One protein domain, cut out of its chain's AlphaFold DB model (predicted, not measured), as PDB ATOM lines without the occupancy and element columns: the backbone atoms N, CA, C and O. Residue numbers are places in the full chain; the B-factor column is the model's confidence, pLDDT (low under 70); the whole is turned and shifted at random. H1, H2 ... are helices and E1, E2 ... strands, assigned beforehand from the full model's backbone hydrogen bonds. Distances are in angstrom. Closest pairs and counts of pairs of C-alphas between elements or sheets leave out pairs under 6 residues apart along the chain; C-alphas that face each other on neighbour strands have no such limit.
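What this domain is: This is residues 219 to 367 of the 397 residues of an uncharacterized protein of Trichuris muris (UniProt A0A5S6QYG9). An elongated frame has the E1-E2 hairpin along one long side and H1 along the other, with H2 between them toward one end. The three-stranded sheet E3-E5-E4 closes the other end, the small hairpin E6-E7 packs on it, and the unnamed stretch 219 to 248 runs along one side. The 149 printed residues hold, in order, E1, E2, E3, H1, H2, E4, E5, E6 and E7, all strand pairings antiparallel; the class is mixed, with 66 residues in named elements, under half. It is only just compact, close to loose, with a radius of gyration of the C-alphas of 17.2 A and spans of 52, 34 and 28 A.

Where its parts are: After residues 219 to 248, E1 begins at C-alpha 249 (152.297, 142.864, 209.439) and runs to 255, 19.4 A. E2 is 265 to 271, 19.6 A, and E3 284 to 287. H1 is 295 to 313, 26.6 A; H2 is 318 to 328, 14.9 A. E4 is 334 to 339, 15.4 A; E5 is 342 to 347, 16.4 A. E6 is 350 to 352, and E7, 359 to 361, ends at C-alpha 361 (139.173, 149.204, 203.509).

How they stand to each other: In the hairpin E1 and E2, N 252 and O 268 are 2.9 A apart, within hydrogen-bond range. The C-alphas of Leu 267 in E2 and Met 327 in H2 are their closest, 6.2 A. E3, H1 H2 and E4 form a split strand-helix-strand unit, two strands running the same way with E5 between them, its crossover right-handed. Between the antiparallel neighbours E3 and E5, N 286 and O 343 are within hydrogen-bond range at 2.9 A, and between the antiparallel neighbours E5 and E4, N 337 and O 344 are within hydrogen-bond range at 2.9 A. H1 only grazes this sheet, with residues 295 to 300. H1 and H2 are close but not clearly touching, Ser 311 to Arg 321 being their closest C-alphas at 6.3 A, with a shallow tilt of 22 degrees, opposite ways. In H1 and H2 every O i to N i+4 pair is within hydrogen-bond range. In the hairpin E6 and E7, N 351 and O 360 are 2.8 A apart; the closest C-alphas of E4 and E6 are Asn 335 and Glu 351, 5.8 A. E1 and H1 are apart.

The domain as a whole: The C-alphas farthest apart, Lys 259 and Gly 340, are 53.2 A apart. The printed part has no cut; the link E2 to E3 is long. Mean pLDDT of the printed part is 96.3, and no printed residue is under 70.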
ATOM      1  N   CYS A 219     158.963 131.394 214.084       98.19
ATOM      2  CA  CYS A 219     158.307 130.087 214.025       98.19
ATOM      3  C   CYS A 219     159.229 128.926 214.430       98.19
ATOM      4  O   CYS A 219     158.779 127.776 214.404       98.19
ATOM      5  N   HIS A 220     160.495 129.197 214.767       97.44
ATOM      6  CA  HIS A 220     161.518 128.198 215.079       97.44
ATOM      7  C   HIS A 220     161.581 127.081 214.026       97.44
ATOM      8  O   HIS A 220     161.434 125.886 214.321       97.44
ATOM      9  N   VAL A 221     161.718 127.472 212.759       96.12
ATOM     10  CA  VAL A 221     161.842 126.555 211.620       96.12
ATOM     11  C   VAL A 221     163.122 126.835 210.844       96.12
ATOM     12  O   VAL A 221     163.668 127.932 210.880       96.12
ATOM     13  N   HIS A 222     163.588 125.829 210.113       93.19
ATOM     14  CA  HIS A 222     164.794 125.920 209.300       93.19
ATOM     15  C   HIS A 222     164.439 125.899 207.817       93.19
ATOM     16  O   HIS A 222     163.428 125.312 207.418       93.19
ATOM     17  N   LYS A 223     165.306 126.494 206.996       92.62
ATOM     18  CA  LYS A 223     165.260 126.328 205.545       92.62
ATOM     19  C   LYS A 223     165.621 124.882 205.204       92.62
ATOM     20  O   LYS A 223     166.749 124.453 205.430       92.62
ATOM     21  N   GLU A 224     164.656 124.131 204.685       87.75
ATOM     22  CA  GLU A 224     164.912 122.784 204.167       87.75
ATOM     23  C   GLU A 224     165.777 122.871 202.895       87.75
ATOM     24  O   GLU A 224     165.532 123.764 202.079       87.75
ATOM     25  N   PRO A 225     166.746 121.961 202.678       85.00
ATOM     26  CA  PRO A 225     167.548 121.936 201.449       85.00
ATOM     27  C   PRO A 225     166.694 121.826 200.175       85.00
ATOM     28  O   PRO A 225     166.952 122.491 199.173       85.00
ATOM     29  N   ASP A 226     165.622 121.037 200.231       84.00
ATOM     30  CA  ASP A 226     164.623 120.881 199.173       84.00
ATOM     31  C   ASP A 226     163.454 121.877 199.304       84.00
ATOM     32  O   ASP A 226     162.597 121.944 198.425       84.00
ATOM     33  N   GLY A 227     163.438 122.718 200.339       88.00
ATOM     34  CA  GLY A 227     162.381 123.690 200.605       88.00
ATOM     35  C   GLY A 227     162.338 124.858 199.617       88.00
ATOM     36  O   GLY A 227     163.267 125.095 198.841       88.00
ATOM     37  N   TYR A 228     161.239 125.608 199.637       95.50
ATOM     38  CA  TYR A 228     161.086 126.841 198.862       95.50
ATOM     39  C   TYR A 228     161.304 128.080 199.731       95.50
ATOM     40  O   TYR A 228     160.843 128.139 200.871       95.50
ATOM     41  N   GLU A 229     161.949 129.091 199.152       95.69
ATOM     42  CA  GLU A 229     162.125 130.414 199.739       95.69
ATOM     43  C   GLU A 229     161.938 131.483 198.654       95.69
ATOM     44  O   GLU A 229     162.581 131.392 197.606       95.69
ATOM     45  N   PRO A 230     161.083 132.500 198.864       94.19
ATOM     46  CA  PRO A 230     160.925 133.564 197.886       94.19
ATOM     47  C   PRO A 230     162.123 134.521 197.942       94.19
ATOM     48  O   PRO A 230     162.440 135.093 198.988       94.19
ATOM     49  N   HIS A 231     162.763 134.738 196.795       93.19
ATOM     50  CA  HIS A 231     163.840 135.714 196.646       93.19
ATOM     51  C   HIS A 231     163.308 137.077 196.189       93.19
ATOM     52  O   HIS A 231     162.224 137.192 195.616       93.19
ATOM     53  N   SER A 232     164.058 138.141 196.494       91.94
ATOM     54  CA  SER A 232     163.670 139.497 196.099       91.94
ATOM     55  C   SER A 232     163.729 139.648 194.583       91.94
ATOM     56  O   SER A 232     164.761 139.387 193.974       91.94
ATOM     57  N   VAL A 233     162.643 140.155 194.006       91.69
ATOM     58  CA  VAL A 233     162.552 140.584 192.600       91.69
ATOM     59  C   VAL A 233     162.533 142.113 192.475       91.69
ATOM     60  O   VAL A 233     162.247 142.658 191.413       91.69
ATOM     61  N   ALA A 234     162.783 142.819 193.586       89.00
ATOM     62  CA  ALA A 234     162.918 144.269 193.593       89.00
ATOM     63  C   ALA A 234     164.228 144.679 192.894       89.00
ATOM     64  O   ALA A 234     165.253 144.033 193.134       89.00
ATOM     65  N   PRO A 235     164.237 145.759 192.092       81.31
ATOM     66  CA  PRO A 235     165.475 146.346 191.587       81.31
ATOM     67  C   PRO A 235     166.420 146.756 192.730       81.31
ATOM     68  O   PRO A 235     165.965 147.132 193.811       81.31
ATOM     69  N   ALA A 236     167.733 146.730 192.474       77.00
ATOM     70  CA  ALA A 236     168.774 146.905 193.496       77.00
ATOM     71  C   ALA A 236     168.664 148.205 194.318       77.00
ATOM     72  O   ALA A 236     168.984 148.201 195.502       77.00
ATOM     73  N   ASN A 237     168.177 149.290 193.706       71.38
ATOM     74  CA  ASN A 237     168.191 150.634 194.291       71.38
ATOM     75  C   ASN A 237     166.786 151.188 194.596       71.38
ATOM     76  O   ASN A 237     166.622 152.400 194.703       71.38
ATOM     77  N   VAL A 238     165.752 150.340 194.707       86.75
ATOM     78  CA  VAL A 238     164.425 150.827 195.126       86.75
ATOM     79  C   VAL A 238     164.482 151.258 196.588       86.75
ATOM     80  O   VAL A 238     164.763 150.446 197.471       86.75
ATOM     81  N   HIS A 239     164.185 152.531 196.845       92.38
ATOM     82  CA  HIS A 239     164.058 153.046 198.201       92.38
ATOM     83  C   HIS A 239     162.876 152.375 198.915       92.38
ATOM     84  O   HIS A 239     161.744 152.389 198.430       92.38
ATOM     85  N   ILE A 240     163.149 151.775 200.074       95.56
ATOM     86  CA  ILE A 240     162.131 151.206 200.956       95.56
ATOM     87  C   ILE A 240     161.849 152.261 202.033       95.56
ATOM     88  O   ILE A 240     162.747 152.519 202.836       95.56
ATOM     89  N   PRO A 241     160.649 152.869 202.070       96.75
ATOM     90  CA  PRO A 241     160.314 153.851 203.093       96.75
ATOM     91  C   PRO A 241     160.134 153.176 204.459       96.75
ATOM     92  O   PRO A 241     160.202 151.947 204.598       96.75
ATOM     93  N   GLU A 242     159.839 153.981 205.475       98.12
ATOM     94  CA  GLU A 242     159.330 153.481 206.752       98.12
ATOM     95  C   GLU A 242     158.053 152.635 206.582       98.12
ATOM     96  O   GLU A 242     157.403 152.630 205.532       98.12
ATOM     97  N   LYS A 243     157.685 151.896 207.635       98.69
ATOM     98  CA  LYS A 243     156.484 151.052 207.664       98.69
ATOM     99  C   LYS A 243     155.240 151.900 207.393       98.69
ATOM    100  O   LYS A 243     154.944 152.803 208.158       98.69
ATOM    101  N   CYS A 244     154.484 151.560 206.354       98.62
ATOM    102  CA  CYS A 244     153.324 152.341 205.919       98.62
ATOM    103  C   CYS A 244     152.256 151.473 205.242       98.62
ATOM    104  O   CYS A 244     152.442 150.273 205.005       98.62
ATOM    105  N   GLY A 245     151.128 152.091 204.905       98.56
ATOM    106  CA  GLY A 245     150.104 151.614 203.979       98.56
ATOM    107  C   GLY A 245     149.369 150.366 204.445       98.56
ATOM    108  O   GLY A 245     148.865 149.613 203.608       98.56
ATOM    109  N   PHE A 246     149.385 150.083 205.753       98.69
ATOM    110  CA  PHE A 246     148.979 148.799 206.333       98.69
ATOM    111  C   PHE A 246     149.716 147.590 205.714       98.69
ATOM    112  O   PHE A 246     149.231 146.452 205.751       98.69
ATOM    113  N   CYS A 247     150.890 147.829 205.116       98.69
ATOM    114  CA  CYS A 247     151.707 146.821 204.445       98.69
ATOM    115  C   CYS A 247     152.602 146.053 205.422       98.69
ATOM    116  O   CYS A 247     152.943 144.903 205.148       98.69
ATOM    117  N   SER A 248     152.967 146.655 206.558       98.81
ATOM    118  CA  SER A 248     153.660 145.946 207.636       98.81
ATOM    119  C   SER A 248     152.681 145.016 208.352       98.81
ATOM    120  O   SER A 248     151.481 145.294 208.425       98.81
ATOM    121  N   PHE A 249     153.162 143.876 208.843       98.81
ATOM    122  CA  PHE A 249     152.297 142.864 209.439       98.81
ATOM    123  C   PHE A 249     153.019 142.013 210.480       98.81
ATOM    124  O   PHE A 249     154.228 141.820 210.418       98.81
ATOM    125  N   ARG A 250     152.241 141.460 211.406       98.81
ATOM    126  CA  ARG A 250     152.645 140.460 212.392       98.81
ATOM    127  C   ARG A 250     152.272 139.066 211.904       98.81
ATOM    128  O   ARG A 250     151.261 138.893 211.208       98.81
ATOM    129  N   VAL A 251     153.030 138.063 212.331       98.62
ATOM    130  CA  VAL A 251     152.734 136.647 212.088       98.62
ATOM    131  C   VAL A 251     152.477 135.896 213.390       98.62
ATOM    132  O   VAL A 251     153.017 136.240 214.437       98.62
ATOM    133  N   LYS A 252     151.630 134.868 213.321       98.25
ATOM    134  CA  LYS A 252     151.390 133.889 214.389       98.25
ATOM    135  C   LYS A 252     151.537 132.490 213.800       98.25
ATOM    136  O   LYS A 252     150.925 132.204 212.769       98.25
ATOM    137  N   CYS A 253     152.341 131.642 214.428       97.88
ATOM    138  CA  CYS A 253     152.732 130.336 213.901       97.88
ATOM    139  C   CYS A 253     151.989 129.219 214.635       97.88
ATOM    140  O   CYS A 253     151.837 129.270 215.850       97.88
ATOM    141  N   MET A 254     151.569 128.185 213.911       97.94
ATOM    142  CA  MET A 254     151.221 126.880 214.479       97.94
ATOM    143  C   MET A 254     152.068 125.829 213.770       97.94
ATOM    144  O   MET A 254     151.990 125.706 212.544       97.94
ATOM    145  N   LYS A 255     152.878 125.092 214.531       98.44
ATOM    146  CA  LYS A 255     153.825 124.092 214.021       98.44
ATOM    147  C   LYS A 255     153.427 122.691 214.483       98.44
ATOM    148  O   LYS A 255     152.928 122.534 215.594       98.44
ATOM    149  N   ARG A 256     153.621 121.698 213.621       97.94
ATOM    150  CA  ARG A 256     153.497 120.264 213.913       97.94
ATOM    151  C   ARG A 256     154.685 119.517 213.323       97.94
ATOM    152  O   ARG A 256     155.376 120.054 212.452       97.94
ATOM    153  N   ASP A 257     154.877 118.281 213.756       97.06
ATOM    154  CA  ASP A 257     155.916 117.420 213.203       97.06
ATOM    155  C   ASP A 257     155.635 117.064 211.741       97.06
ATOM    156  O   ASP A 257     154.484 117.011 211.288       97.06
ATOM    157  N   LYS A 258     156.713 116.860 210.981       96.50
ATOM    158  CA  LYS A 258     156.620 116.499 209.566       96.50
ATOM    159  C   LYS A 258     156.075 115.079 209.442       96.50
ATOM    160  O   LYS A 258     156.543 114.169 210.117       96.50
ATOM    161  N   LYS A 259     155.129 114.901 208.529       97.25
ATOM    162  CA  LYS A 259     154.617 113.606 208.082       97.25
ATOM    163  C   LYS A 259     154.224 113.755 206.615       97.25
ATOM    164  O   LYS A 259     153.810 114.845 206.215       97.25
ATOM    165  N   ASP A 260     154.383 112.704 205.819       96.25
ATOM    166  CA  ASP A 260     153.884 112.721 204.443       96.25
ATOM    167  C   ASP A 260     152.370 113.014 204.421       96.25
ATOM    168  O   ASP A 260     151.658 112.686 205.372       96.25
ATOM    169  N   GLY A 261     151.903 113.756 203.416       96.19
ATOM    170  CA  GLY A 261     150.535 114.301 203.375       96.19
ATOM    171  C   GLY A 261     150.283 115.511 204.296       96.19
ATOM    172  O   GLY A 261     149.244 116.170 204.206       96.19
ATOM    173  N   CYS A 262     151.230 115.870 205.172       97.75
ATOM    174  CA  CYS A 262     151.012 116.825 206.257       97.75
ATOM    175  C   CYS A 262     152.036 117.971 206.267       97.75
ATOM    176  O   CYS A 262     153.093 117.893 206.888       97.75
ATOM    177  N   PHE A 263     151.672 119.129 205.699       98.19
ATOM    178  CA  PHE A 263     152.527 120.322 205.771       98.19
ATOM    179  C   PHE A 263     152.730 120.810 207.228       98.19
ATOM    180  O   PHE A 263     151.739 120.909 207.962       98.19
ATOM    181  N   PRO A 264     153.963 121.124 207.673       97.81
ATOM    182  CA  PRO A 264     154.284 121.260 209.099       97.81
ATOM    183  C   PRO A 264     153.961 122.628 209.718       97.81
ATOM    184  O   PRO A 264     153.930 122.743 210.941       97.81
ATOM    185  N   LEU A 265     153.710 123.671 208.919       98.25
ATOM    186  CA  LEU A 265     153.567 125.045 209.419       98.25
ATOM    187  C   LEU A 265     152.303 125.731 208.888       98.25
ATOM    188  O   LEU A 265     152.043 125.748 207.689       98.25
ATOM    189  N   LYS A 266     151.528 126.357 209.779       98.19
ATOM    190  CA  LYS A 266     150.412 127.246 209.427       98.19
ATOM    191  C   LYS A 266     150.696 128.651 209.953       98.19
ATOM    192  O   LYS A 266     151.019 128.813 211.128       98.19
ATOM    193  N   LEU A 267     150.536 129.661 209.096       97.88
ATOM    194  CA  LEU A 267     150.696 131.070 209.460       97.88
ATOM    195  C   LEU A 267     149.348 131.789 209.536       97.88
ATOM    196  O   LEU A 267     148.495 131.650 208.660       97.88
ATOM    197  N   GLY A 268     149.180 132.608 210.569       97.25
ATOM    198  CA  GLY A 268     148.216 133.701 210.598       97.25
ATOM    199  C   GLY A 268     148.922 135.041 210.398       97.25
ATOM    200  O   GLY A 268     150.025 135.227 210.896       97.25
ATOM    201  N   LYS A 269     148.265 135.984 209.716       98.38
ATOM    202  CA  LYS A 269     148.723 137.373 209.523       98.38
ATOM    203  C   LYS A 269     147.863 138.367 210.305       98.38
ATOM    204  O   LYS A 269     146.655 138.153 210.394       98.38
ATOM    205  N   LYS A 270     148.423 139.450 210.836       98.69
ATOM    206  CA  LYS A 270     147.677 140.636 211.301       98.69
ATOM    207  C   LYS A 270     148.392 141.883 210.778       98.69
ATOM    208  O   LYS A 270     149.565 142.048 211.083       98.69
ATOM    209  N   SER A 271     147.744 142.713 209.964       98.62
ATOM    210  CA  SER A 271     148.345 143.974 209.501       98.62
ATOM    211  C   SER A 271     148.590 144.918 210.678       98.62
ATOM    212  O   SER A 271     147.839 144.879 211.651       98.62
ATOM    213  N   CYS A 272     149.618 145.756 210.568       98.69
ATOM    214  CA  CYS A 272     149.937 146.797 211.539       98.69
ATOM    215  C   CYS A 272     149.290 148.126 211.129       98.69
ATOM    216  O   CYS A 272     149.288 148.462 209.945       98.69
ATOM    217  N   GLY A 273     148.728 148.859 212.090       97.88
ATOM    218  CA  GLY A 273     148.120 150.178 211.887       97.88
ATOM    219  C   GLY A 273     148.770 151.264 212.741       97.88
ATOM    220  O   GLY A 273     149.821 151.046 213.334       97.88
ATOM    221  N   LYS A 274     148.118 152.429 212.828       96.50
ATOM    222  CA  LYS A 274     148.602 153.599 213.588       96.50
ATOM    223  C   LYS A 274     148.905 153.321 215.070       96.50
ATOM    224  O   LYS A 274     149.778 153.957 215.642       96.50
ATOM    225  N   ASP A 275     148.214 152.348 215.670       96.50
ATOM    226  CA  ASP A 275     148.412 151.966 217.075       96.50
ATOM    227  C   ASP A 275     149.574 150.965 217.254       96.50
ATOM    228  O   ASP A 275     149.979 150.678 218.377       96.50
ATOM    229  N   ASP A 276     150.115 150.413 216.160       97.50
ATOM    230  CA  ASP A 276     151.280 149.519 216.174       97.50
ATOM    231  C   ASP A 276     152.596 150.271 215.898       97.50
ATOM    232  O   ASP A 276     153.639 149.906 216.438       97.50
ATOM    233  N   CYS A 277     152.571 151.284 215.023       95.94
ATOM    234  CA  CYS A 277     153.679 152.216 214.806       95.94
ATOM    235  C   CYS A 277     153.181 153.541 214.192       95.94
ATOM    236  O   CYS A 277     152.157 153.514 213.503       95.94
ATOM    237  N   PRO A 278     153.898 154.673 214.369       96.94
ATOM    238  CA  PRO A 278     153.393 156.001 213.999       96.94
ATOM    239  C   PRO A 278     152.954 156.137 212.537       96.94
ATOM    240  O   PRO A 278     151.909 156.716 212.272       96.94
ATOM    241  N   THR A 279     153.709 155.552 211.604       97.94
ATOM    242  CA  THR A 279     153.490 155.678 210.153       97.94
ATOM    243  C   THR A 279     152.777 154.473 209.528       97.94
ATOM    244  O   THR A 279     152.368 154.515 208.369       97.94
ATOM    245  N   CYS A 280     152.542 153.395 210.291       98.06
ATOM    246  CA  CYS A 280     152.034 152.114 209.780       98.06
ATOM    247  C   CYS A 280     150.659 152.225 209.090       98.06
ATOM    248  O   CYS A 280     150.369 151.457 208.167       98.06
ATOM    249  N   GLY A 281     149.813 153.155 209.550       97.62
ATOM    250  CA  GLY A 281     148.484 153.415 208.987       97.62
ATOM    251  C   GLY A 281     148.446 154.468 207.875       97.62
ATOM    252  O   GLY A 281     147.427 154.574 207.191       97.62
ATOM    253  N   ASP A 282     149.530 155.220 207.674       98.38
ATOM    254  CA  ASP A 282     149.596 156.291 206.677       98.38
ATOM    255  C   ASP A 282     149.807 155.717 205.280       98.38
ATOM    256  O   ASP A 282     150.404 154.656 205.117       98.38
ATOM    257  N   ILE A 283     149.343 156.403 204.235       98.56
ATOM    258  CA  ILE A 283     149.556 155.927 202.865       98.56
ATOM    259  C   ILE A 283     151.050 155.917 202.507       98.56
ATOM    260  O   ILE A 283     151.769 156.890 202.731       98.56
ATOM    261  N   CYS A 284     151.534 154.829 201.902       98.62
ATOM    262  CA  CYS A 284     152.918 154.782 201.433       98.62
ATOM    263  C   CYS A 284     153.117 155.746 200.262       98.62
ATOM    264  O   CYS A 284     152.302 155.764 199.340       98.62
ATOM    265  N   THR A 285     154.233 156.475 200.253       98.19
ATOM    266  CA  THR A 285     154.666 157.296 199.112       98.19
ATOM    267  C   THR A 285     155.939 156.701 198.528       98.19
ATOM    268  O   THR A 285     156.944 156.607 199.225       98.19
ATOM    269  N   LEU A 286     155.886 156.279 197.267       96.69
ATOM    270  CA  LEU A 286     156.993 155.640 196.553       96.69
ATOM    271  C   LEU A 286     157.287 156.387 195.251       96.69
ATOM    272  O   LEU A 286     156.378 156.964 194.647       96.69
ATOM    273  N   ASP A 287     158.533 156.335 194.793       95.75
ATOM    274  CA  ASP A 287     158.893 156.810 193.459       95.75
ATOM    275  C   ASP A 287     158.362 155.868 192.371       95.75
ATOM    276  O   ASP A 287     158.190 154.661 192.581       95.75
ATOM    277  N   LYS A 288     158.104 156.426 191.184       95.00
ATOM    278  CA  LYS A 288     157.755 155.637 190.000       95.00
ATOM    279  C   LYS A 288     158.951 154.799 189.558       95.00
ATOM    280  O   LYS A 288     160.087 155.266 189.555       95.00
ATOM    281  N   VAL A 289     158.677 153.590 189.080       92.12
ATOM    282  CA  VAL A 289     159.676 152.729 188.434       92.12
ATOM    283  C   VAL A 289     159.266 152.554 186.980       92.12
ATOM    284  O   VAL A 289     158.116 152.213 186.695       92.12
ATOM    285  N   ASN A 290     160.188 152.833 186.056       90.06
ATOM    286  CA  ASN A 290     159.913 152.874 184.613       90.06
ATOM    287  C   ASN A 290     158.695 153.756 184.275       90.06
ATOM    288  O   ASN A 290     157.838 153.375 183.482       90.06
ATOM    289  N   GLY A 291     158.581 154.909 184.944       91.19
ATOM    290  CA  GLY A 291     157.508 155.877 184.712       91.19
ATOM    291  C   GLY A 291     156.111 155.448 185.176       91.19
ATOM    292  O   GLY A 291     155.154 156.128 184.830       91.19
ATOM    293  N   SER A 292     155.962 154.365 185.952       94.62
ATOM    294  CA  SER A 292     154.648 153.885 186.405       94.62
ATOM    295  C   SER A 292     154.626 153.403 187.861       94.62
ATOM    296  O   SER A 292     155.661 153.119 188.470       94.62
ATOM    297  N   CYS A 293     153.412 153.231 188.393       95.31
ATOM    298  CA  CYS A 293     153.143 152.616 189.698       95.31
ATOM    299  C   CYS A 293     152.774 151.123 189.615       95.31
ATOM    300  O   CYS A 293     152.242 150.561 190.573       95.31
ATOM    301  N   ALA A 294     153.027 150.467 188.475       95.12
ATOM    302  CA  ALA A 294     152.652 149.068 188.250       95.12
ATOM    303  C   ALA A 294     153.653 148.058 188.840       95.12
ATOM    304  O   ALA A 294     153.318 146.880 188.993       95.12
ATOM    305  N   PHE A 295     154.865 148.507 189.190       92.25
ATOM    306  CA  PHE A 295     155.951 147.639 189.650       92.25
ATOM    307  C   PHE A 295     155.578 146.701 190.813       92.25
ATOM    308  O   PHE A 295     156.015 145.551 190.766       92.25
ATOM    309  N   PRO A 296     154.730 147.065 191.803       94.75
ATOM    310  CA  PRO A 296     154.416 146.131 192.879       94.75
ATOM    311  C   PRO A 296     153.588 144.931 192.408       94.75
ATOM    312  O   PRO A 296     153.782 143.818 192.897       94.75
ATOM    313  N   ARG A 297     152.692 145.136 191.429       94.06
ATOM    314  CA  ARG A 297     151.920 144.051 190.810       94.06
ATOM    315  C   ARG A 297     152.846 143.122 190.027       94.06
ATOM    316  O   ARG A 297     152.814 141.923 190.268       94.06
ATOM    317  N   VAL A 298     153.714 143.682 189.185       95.31
ATOM    318  CA  VAL A 298     154.682 142.915 188.376       95.31
ATOM    319  C   VAL A 298     155.618 142.088 189.262       95.31
ATOM    320  O   VAL A 298     155.849 140.910 189.005       95.31
ATOM    321  N   MET A 299     156.112 142.667 190.360       95.19
ATOM    322  CA  MET A 299     156.932 141.943 191.335       95.19
ATOM    323  C   MET A 299     156.165 140.786 191.983       95.19
ATOM    324  O   MET A 299     156.716 139.706 192.186       95.19
ATOM    325  N   LYS A 300     154.884 140.985 192.308       95.56
ATOM    326  CA  LYS A 300     154.055 139.922 192.877       95.56
ATOM    327  C   LYS A 300     153.795 138.798 191.874       95.56
ATOM    328  O   LYS A 300     153.857 137.637 192.270       95.56
ATOM    329  N   GLU A 301     153.505 139.142 190.622       96.75
ATOM    330  CA  GLU A 301     153.333 138.195 189.513       96.75
ATOM    331  C   GLU A 301     154.606 137.355 189.340       96.75
ATOM    332  O   GLU A 301     154.530 136.136 189.437       96.75
ATOM    333  N   LYS A 302     155.789 137.988 189.285       97.75
ATOM    334  CA  LYS A 302     157.078 137.284 189.185       97.75
ATOM    335  C   LYS A 302     157.339 136.314 190.342       97.75
ATOM    336  O   LYS A 302     157.752 135.187 190.100       97.75
ATOM    337  N   ILE A 303     157.084 136.722 191.591       98.12
ATOM    338  CA  ILE A 303     157.253 135.840 192.763       98.12
ATOM    339  C   ILE A 303     156.341 134.607 192.662       98.12
ATOM    340  O   ILE A 303     156.752 133.507 193.030       98.12
ATOM    341  N   TRP A 304     155.103 134.786 192.189       98.56
ATOM    342  CA  TRP A 304     154.163 133.679 192.002       98.56
ATOM    343  C   TRP A 304     154.533 132.780 190.829       98.56
ATOM    344  O   TRP A 304     154.449 131.561 190.972       98.56
ATOM    345  N   ASP A 305     154.972 133.355 189.711       98.19
ATOM    346  CA  ASP A 305     155.439 132.602 188.549       98.19
ATOM    347  C   ASP A 305     156.648 131.731 188.917       98.19
ATOM    348  O   ASP A 305     156.646 130.531 188.641       98.19
ATOM    349  N   ASP A 306     157.617 132.300 189.641       98.25
ATOM    350  CA  ASP A 306     158.795 131.580 190.134       98.25
ATOM    351  C   ASP A 306     158.411 130.466 191.104       98.25
ATOM    352  O   ASP A 306     158.873 129.338 190.969       98.25
ATOM    353  N   PHE A 307     157.514 130.742 192.057       98.56
ATOM    354  CA  PHE A 307     157.008 129.711 192.960       98.56
ATOM    355  C   PHE A 307     156.323 128.568 192.203       98.56
ATOM    356  O   PHE A 307     156.576 127.394 192.482       98.56
ATOM    357  N   THR A 308     155.457 128.895 191.242       98.00
ATOM    358  CA  THR A 308     154.734 127.903 190.444       98.00
ATOM    359  C   THR A 308     155.703 127.053 189.624       98.00
ATOM    360  O   THR A 308     155.556 125.829 189.616       98.00
ATOM    361  N   ALA A 309     156.717 127.658 188.997       97.75
ATOM    362  CA  ALA A 309     157.769 126.939 188.280       97.75
ATOM    363  C   ALA A 309     158.573 126.025 189.220       97.75
ATOM    364  O   ALA A 309     158.609 124.811 189.012       97.75
ATOM    365  N   THR A 310     159.092 126.562 190.331       97.94
ATOM    366  CA  THR A 310     159.855 125.792 191.325       97.94
ATOM    367  C   THR A 310     159.042 124.642 191.923       97.94
ATOM    368  O   THR A 310     159.587 123.574 192.189       97.94
ATOM    369  N   SER A 311     157.730 124.810 192.123       97.69
ATOM    370  CA  SER A 311     156.880 123.730 192.639       97.69
ATOM    371  C   SER A 311     156.838 122.516 191.708       97.69
ATOM    372  O   SER A 311     156.773 121.383 192.184       97.69
ATOM    373  N   LYS A 312     156.942 122.746 190.393       96.81
ATOM    374  CA  LYS A 312     157.007 121.687 189.380       96.81
ATOM    375  C   LYS A 312     158.406 121.094 189.282       96.81
ATOM    376  O   LYS A 312     158.529 119.876 189.294       96.81
ATOM    377  N   GLU A 313     159.437 121.938 189.246       97.12
ATOM    378  CA  GLU A 313     160.848 121.516 189.211       97.12
ATOM    379  C   GLU A 313     161.218 120.641 190.413       97.12
ATOM    380  O   GLU A 313     161.974 119.686 190.284       97.12
ATOM    381  N   LYS A 314     160.653 120.945 191.587       96.25
ATOM    382  CA  LYS A 314     160.871 120.190 192.825       96.25
ATOM    383  C   LYS A 314     159.869 119.055 193.046       96.25
ATOM    384  O   LYS A 314     159.839 118.497 194.141       96.25
ATOM    385  N   HIS A 315     159.027 118.746 192.056       96.69
ATOM    386  CA  HIS A 315     158.008 117.695 192.128       96.69
ATOM    387  C   HIS A 315     157.162 117.753 193.411       96.69
ATOM    388  O   HIS A 315     156.903 116.737 194.055       96.69
ATOM    389  N   MET A 316     156.752 118.957 193.824       97.75
ATOM    390  CA  MET A 316     156.009 119.111 195.069       97.75
ATOM    391  C   MET A 316     154.639 118.434 194.954       97.75
ATOM    392  O   MET A 316     153.859 118.808 194.071       97.75
ATOM    393  N   PRO A 317     154.279 117.519 195.872       96.88
ATOM    394  CA  PRO A 317     152.903 117.057 195.960       96.88
ATOM    395  C   PRO A 317     151.990 118.225 196.351       96.88
ATOM    396  O   PRO A 317     152.430 119.212 196.961       96.88
ATOM    397  N   HIS A 318     150.701 118.109 196.018       97.88
ATOM    398  CA  HIS A 318     149.726 119.192 196.193       97.88
ATOM    399  C   HIS A 318     149.715 119.741 197.630       97.88
ATOM    400  O   HIS A 318     149.758 120.958 197.809       97.88
ATOM    401  N   TRP A 319     149.813 118.874 198.645       97.94
ATOM    402  CA  TRP A 319     149.815 119.260 200.058       97.94
ATOM    403  C   TRP A 319     151.031 120.118 200.454       97.94
ATOM    404  O   TRP A 319     150.898 121.034 201.274       97.94
ATOM    405  N   LYS A 320     152.212 119.869 199.862       98.25
ATOM    406  CA  LYS A 320     153.445 120.638 200.126       98.25
ATOM    407  C   LYS A 320     153.382 121.986 199.416       98.25
ATOM    408  O   LYS A 320     153.634 123.024 200.033       98.25
ATOM    409  N   ARG A 321     152.954 121.978 198.148       98.50
ATOM    410  CA  ARG A 321     152.735 123.185 197.335       98.50
ATOM    411  C   ARG A 321     151.712 124.107 197.996       98.50
ATOM    412  O   ARG A 321     151.974 125.295 198.164       98.50
ATOM    413  N   ASP A 322     150.572 123.578 198.427       98.50
ATOM    414  CA  ASP A 322     149.508 124.362 199.059       98.50
ATOM    415  C   ASP A 322     149.939 124.964 200.398       98.50
ATOM    416  O   ASP A 322     149.528 126.077 200.738       98.50
ATOM    417  N   GLY A 323     150.773 124.251 201.158       98.44
ATOM    418  CA  GLY A 323     151.373 124.749 202.391       98.44
ATOM    419  C   GLY A 323     152.217 126.004 202.170       98.44
ATOM    420  O   GLY A 323     151.931 127.054 202.756       98.44
ATOM    421  N   TYR A 324     153.196 125.930 201.262       98.69
ATOM    422  CA  TYR A 324     154.021 127.084 200.892       98.69
ATOM    423  C   TYR A 324     153.196 128.214 200.269       98.69
ATOM    424  O   TYR A 324     153.376 129.376 200.634       98.69
ATOM    425  N   ALA A 325     152.241 127.895 199.393       98.69
ATOM    426  CA  ALA A 325     151.384 128.891 198.759       98.69
ATOM    427  C   ALA A 325     150.553 129.679 199.786       98.69
ATOM    428  O   ALA A 325     150.464 130.904 199.707       98.69
ATOM    429  N   LYS A 326     149.990 129.011 200.805       98.69
ATOM    430  CA  LYS A 326     149.246 129.684 201.887       98.69
ATOM    431  C   LYS A 326     150.127 130.637 202.692       98.69
ATOM    432  O   LYS A 326     149.631 131.681 203.116       98.69
ATOM    433  N   MET A 327     151.412 130.323 202.876       98.62
ATOM    434  CA  MET A 327     152.388 131.242 203.476       98.62
ATOM    435  C   MET A 327     152.708 132.412 202.531       98.62
ATOM    436  O   MET A 327     152.680 133.569 202.950       98.62
ATOM    437  N   LEU A 328     152.929 132.139 201.242       98.56
ATOM    438  CA  LEU A 328     153.263 133.141 200.224       98.56
ATOM    439  C   LEU A 328     152.123 134.149 199.972       98.56
ATOM    440  O   LEU A 328     152.368 135.333 199.708       98.56
ATOM    441  N   MET A 329     150.869 133.713 200.134       98.44
ATOM    442  CA  MET A 329     149.680 134.576 200.115       98.44
ATOM    443  C   MET A 329     149.680 135.627 201.234       98.44
ATOM    444  O   MET A 329     148.988 136.633 201.099       98.44
ATOM    445  N   GLN A 330     150.445 135.442 202.318       98.31
ATOM    446  CA  GLN A 330     150.491 136.400 203.430       98.31
ATOM    447  C   GLN A 330     151.391 137.611 203.144       98.31
ATOM    448  O   GLN A 330     151.223 138.653 203.788       98.31
ATOM    449  N   LEU A 331     152.303 137.515 202.165       98.31
ATOM    450  CA  LEU A 331     153.148 138.644 201.768       98.31
ATOM    451  C   LEU A 331     152.293 139.869 201.383       98.31
ATOM    452  O   LEU A 331     151.210 139.695 200.814       98.31
ATOM    453  N   PRO A 332     152.758 141.103 201.654       98.19
ATOM    454  CA  PRO A 332     152.007 142.314 201.332       98.19
ATOM    455  C   PRO A 332     151.652 142.384 199.837       98.19
ATOM    456  O   PRO A 332     152.489 142.108 198.979       98.19
ATOM    457  N   TYR A 333     150.396 142.723 199.533       97.69
ATOM    458  CA  TYR A 333     149.881 142.895 198.172       97.69
ATOM    459  C   TYR A 333     149.358 144.318 198.019       97.69
ATOM    460  O   TYR A 333     148.289 144.634 198.549       97.69
ATOM    461  N   SER A 334     150.120 145.180 197.353       97.06
ATOM    462  CA  SER A 334     149.801 146.601 197.247       97.06
ATOM    463  C   SER A 334     148.921 146.929 196.046       97.06
ATOM    464  O   SER A 334     148.996 146.309 194.988       97.06
ATOM    465  N   ASN A 335     148.083 147.944 196.234       97.12
ATOM    466  CA  ASN A 335     147.378 148.663 195.183       97.12
ATOM    467  C   ASN A 335     147.853 150.114 195.273       97.12
ATOM    468  O   ASN A 335     147.904 150.673 196.372       97.12
ATOM    469  N   CYS A 336     148.236 150.692 194.140       97.56
ATOM    470  CA  CYS A 336     148.827 152.021 194.086       97.56
ATOM    471  C   CYS A 336     148.043 152.917 193.137       97.56
ATOM    472  O   CYS A 336     147.614 152.471 192.073       97.56
ATOM    473  N   LYS A 337     147.916 154.188 193.512       97.50
ATOM    474  CA  LYS A 337     147.412 155.251 192.653       97.50
ATOM    475  C   LYS A 337     148.547 156.210 192.316       97.50
ATOM    476  O   LYS A 337     149.334 156.575 193.187       97.50
ATOM    477  N   GLU A 338     148.628 156.606 191.056       97.62
ATOM    478  CA  GLU A 338     149.529 157.666 190.621       97.62
ATOM    479  C   GLU A 338     148.951 159.031 191.014       97.62
ATOM    480  O   GLU A 338     147.812 159.348 190.664       97.62
ATOM    481  N   VAL A 339     149.721 159.815 191.770       96.88
ATOM    482  CA  VAL A 339     149.356 161.171 192.199       96.88
ATOM    483  C   VAL A 339     150.576 162.065 192.005       96.88
ATOM    484  O   VAL A 339     151.549 161.972 192.755       96.88
ATOM    485  N   GLY A 340     150.539 162.902 190.966       94.94
ATOM    486  CA  GLY A 340     151.691 163.702 190.550       94.94
ATOM    487  C   GLY A 340     152.860 162.827 190.081       94.94
ATOM    488  O   GLY A 340     152.706 161.961 189.215       94.94
ATOM    489  N   ASP A 341     154.040 163.042 190.657       95.19
ATOM    490  CA  ASP A 341     155.268 162.295 190.372       95.19
ATOM    491  C   ASP A 341     155.441 161.036 191.244       95.19
ATOM    492  O   ASP A 341     156.368 160.261 191.013       95.19
ATOM    493  N   LYS A 342     154.535 160.785 192.203       97.50
ATOM    494  CA  LYS A 342     154.641 159.682 193.170       97.50
ATOM    495  C   LYS A 342     153.558 158.615 193.009       97.50
ATOM    496  O   LYS A 342     152.490 158.826 192.434       97.50
ATOM    497  N   CYS A 343     153.833 157.466 193.612       97.81
ATOM    498  CA  CYS A 343     152.909 156.361 193.802       97.81
ATOM    499  C   CYS A 343     152.408 156.336 195.247       97.81
ATOM    500  O   CYS A 343     153.199 156.238 196.185       97.81
ATOM    501  N   LYS A 344     151.087 156.403 195.421       98.44
ATOM    502  CA  LYS A 344     150.400 156.356 196.714       98.44
ATOM    503  C   LYS A 344     149.815 154.964 196.918       98.44
ATOM    504  O   LYS A 344     148.926 154.565 196.169       98.44
ATOM    505  N   CYS A 345     150.348 154.198 197.869       98.69
ATOM    506  CA  CYS A 345     150.132 152.750 197.944       98.69
ATOM    507  C   CYS A 345     149.588 152.277 199.299       98.69
ATOM    508  O   CYS A 345     150.058 152.697 200.355       98.69
ATOM    509  N   CYS A 346     148.664 151.315 199.247       98.75
ATOM    510  CA  CYS A 346     148.117 150.606 200.406       98.75
ATOM    511  C   CYS A 346     148.073 149.100 200.127       98.75
ATOM    512  O   CYS A 346     147.890 148.688 198.977       98.75
ATOM    513  N   CYS A 347     148.208 148.266 201.157       98.81
ATOM    514  CA  CYS A 347     148.173 146.814 201.014       98.81
ATOM    515  C   CYS A 347     146.828 146.201 201.394       98.81
ATOM    516  O   CYS A 347     146.187 146.615 202.356       98.81
ATOM    517  N   HIS A 348     146.435 145.146 200.673       98.75
ATOM    518  CA  HIS A 348     145.225 144.369 200.954       98.75
ATOM    519  C   HIS A 348     145.156 143.963 202.445       98.75
ATOM    520  O   HIS A 348     146.156 143.449 202.963       98.75
ATOM    521  N   PRO A 349     144.014 144.172 203.140       98.56
ATOM    522  CA  PRO A 349     142.668 144.472 202.618       98.56
ATOM    523  C   PRO A 349     142.338 145.957 202.388       98.56
ATOM    524  O   PRO A 349     141.171 146.295 202.192       98.56
ATOM    525  N   TYR A 350     143.340 146.831 202.402       98.75
ATOM    526  CA  TYR A 350     143.190 148.255 202.124       98.75
ATOM    527  C   TYR A 350     143.499 148.599 200.660       98.75
ATOM    528  O   TYR A 350     144.131 147.827 199.927       98.75
ATOM    529  N   GLU A 351     143.062 149.781 200.246       98.56
ATOM    530  CA  GLU A 351     143.380 150.428 198.976       98.56
ATOM    531  C   GLU A 351     143.475 151.955 199.146       98.56
ATOM    532  O   GLU A 351     142.936 152.487 200.121       98.56
ATOM    533  N   PRO A 352     144.177 152.669 198.247       98.56
ATOM    534  CA  PRO A 352     144.169 154.129 198.247       98.56
ATOM    535  C   PRO A 352     142.746 154.677 198.088       98.56
ATOM    536  O   PRO A 352     141.972 154.180 197.270       98.56
ATOM    537  N   ASN A 353     142.408 155.721 198.841       98.00
ATOM    538  CA  ASN A 353     141.174 156.477 198.642       98.00
ATOM    539  C   ASN A 353     141.178 157.246 197.298       98.00
ATOM    540  O   ASN A 353     142.138 157.215 196.522       98.00
ATOM    541  N   LYS A 354     140.070 157.940 197.000       96.62
ATOM    542  CA  LYS A 354     139.834 158.574 195.691       96.62
ATOM    543  C   LYS A 354     140.893 159.602 195.295       96.62
ATOM    544  O   LYS A 354     141.163 159.723 194.109       96.62
ATOM    545  N   ASP A 355     141.491 160.329 196.221       95.62
ATOM    546  CA  ASP A 355     142.513 161.359 195.988       95.62
ATOM    547  C   ASP A 355     143.947 160.868 196.280       95.62
ATOM    548  O   ASP A 355     144.908 161.548 195.936       95.62
ATOM    549  N   GLY A 356     144.114 159.657 196.828       96.75
ATOM    550  CA  GLY A 356     145.421 159.059 197.115       96.75
ATOM    551  C   GLY A 356     146.122 159.667 198.333       96.75
ATOM    552  O   GLY A 356     147.352 159.706 198.387       96.75
ATOM    553  N   THR A 357     145.349 160.143 199.307       97.31
ATOM    554  CA  THR A 357     145.838 160.756 200.550       97.31
ATOM    555  C   THR A 357     145.795 159.805 201.746       97.31
ATOM    556  O   THR A 357     146.549 159.997 202.696       97.31
ATOM    557  N   ALA A 358     144.974 158.751 201.699       98.25
ATOM    558  CA  ALA A 358     144.810 157.799 202.797       98.25
ATOM    559  C   ALA A 358     144.475 156.380 202.311       98.25
ATOM    560  O   ALA A 358     144.096 156.162 201.159       98.25
ATOM    561  N   CYS A 359     144.579 155.408 203.220       98.69
ATOM    562  CA  CYS A 359     144.170 154.027 202.980       98.69
ATOM    563  C   CYS A 359     142.766 153.756 203.528       98.69
ATOM    564  O   CYS A 359     142.481 154.015 204.696       98.69
ATOM    565  N   VAL A 360     141.904 153.166 202.703       98.44
ATOM    566  CA  VAL A 360     140.542 152.753 203.064       98.44
ATOM    567  C   VAL A 360     140.376 151.250 202.878       98.44
ATOM    568  O   VAL A 360     141.088 150.625 202.098       98.44
ATOM    569  N   VAL A 361     139.461 150.640 203.629       98.50
ATOM    570  CA  VAL A 361     139.173 149.204 203.509       98.50
ATOM    571  C   VAL A 361     138.396 148.958 202.219       98.50
ATOM    572  O   VAL A 361     137.389 149.625 201.983       98.50
ATOM    573  N   LYS A 362     138.817 147.963 201.429       98.31
ATOM    574  CA  LYS A 362     138.090 147.532 200.226       98.31
ATOM    575  C   LYS A 362     136.641 147.197 200.552       98.31
ATOM    576  O   LYS A 362     136.378 146.522 201.549       98.31
ATOM    577  N   GLU A 363     135.716 147.583 199.676       97.38
ATOM    578  CA  GLU A 363     134.271 147.481 199.926       97.38
ATOM    579  C   GLU A 363     133.840 146.074 200.375       97.38
ATOM    580  O   GLU A 363     133.233 145.892 201.431       97.38
ATOM    581  N   TYR A 364     134.274 145.042 199.647       97.31
ATOM    582  CA  TYR A 364     133.945 143.647 199.952       97.31
ATOM    583  C   TYR A 364     134.579 143.112 201.249       97.31
ATOM    584  O   TYR A 364     134.217 142.016 201.684       97.31
ATOM    585  N   CYS A 365     135.495 143.854 201.882       98.25
ATOM    586  CA  CYS A 365     136.152 143.513 203.147       98.25
ATOM    587  C   CYS A 365     135.629 144.297 204.364       98.25
ATOM    588  O   CYS A 365     136.005 143.967 205.491       98.25
ATOM    589  N   LYS A 366     134.756 145.297 204.189       97.44
ATOM    590  CA  LYS A 366     134.131 146.025 205.311       97.44
ATOM    591  C   LYS A 366     133.329 145.088 206.218       97.44
ATOM    592  O   LYS A 366     132.751 144.109 205.750       97.44
ATOM    593  N   ARG A 367     133.264 145.338 207.524       93.62
ATOM    594  CA  ARG A 367     132.353 144.614 208.433       93.62
ATOM    595  C   ARG A 367     130.900 144.946 208.076       93.62
ATOM    596  O   ARG A 367     130.644 145.966 207.452       93.62
TER     597      ARG A 367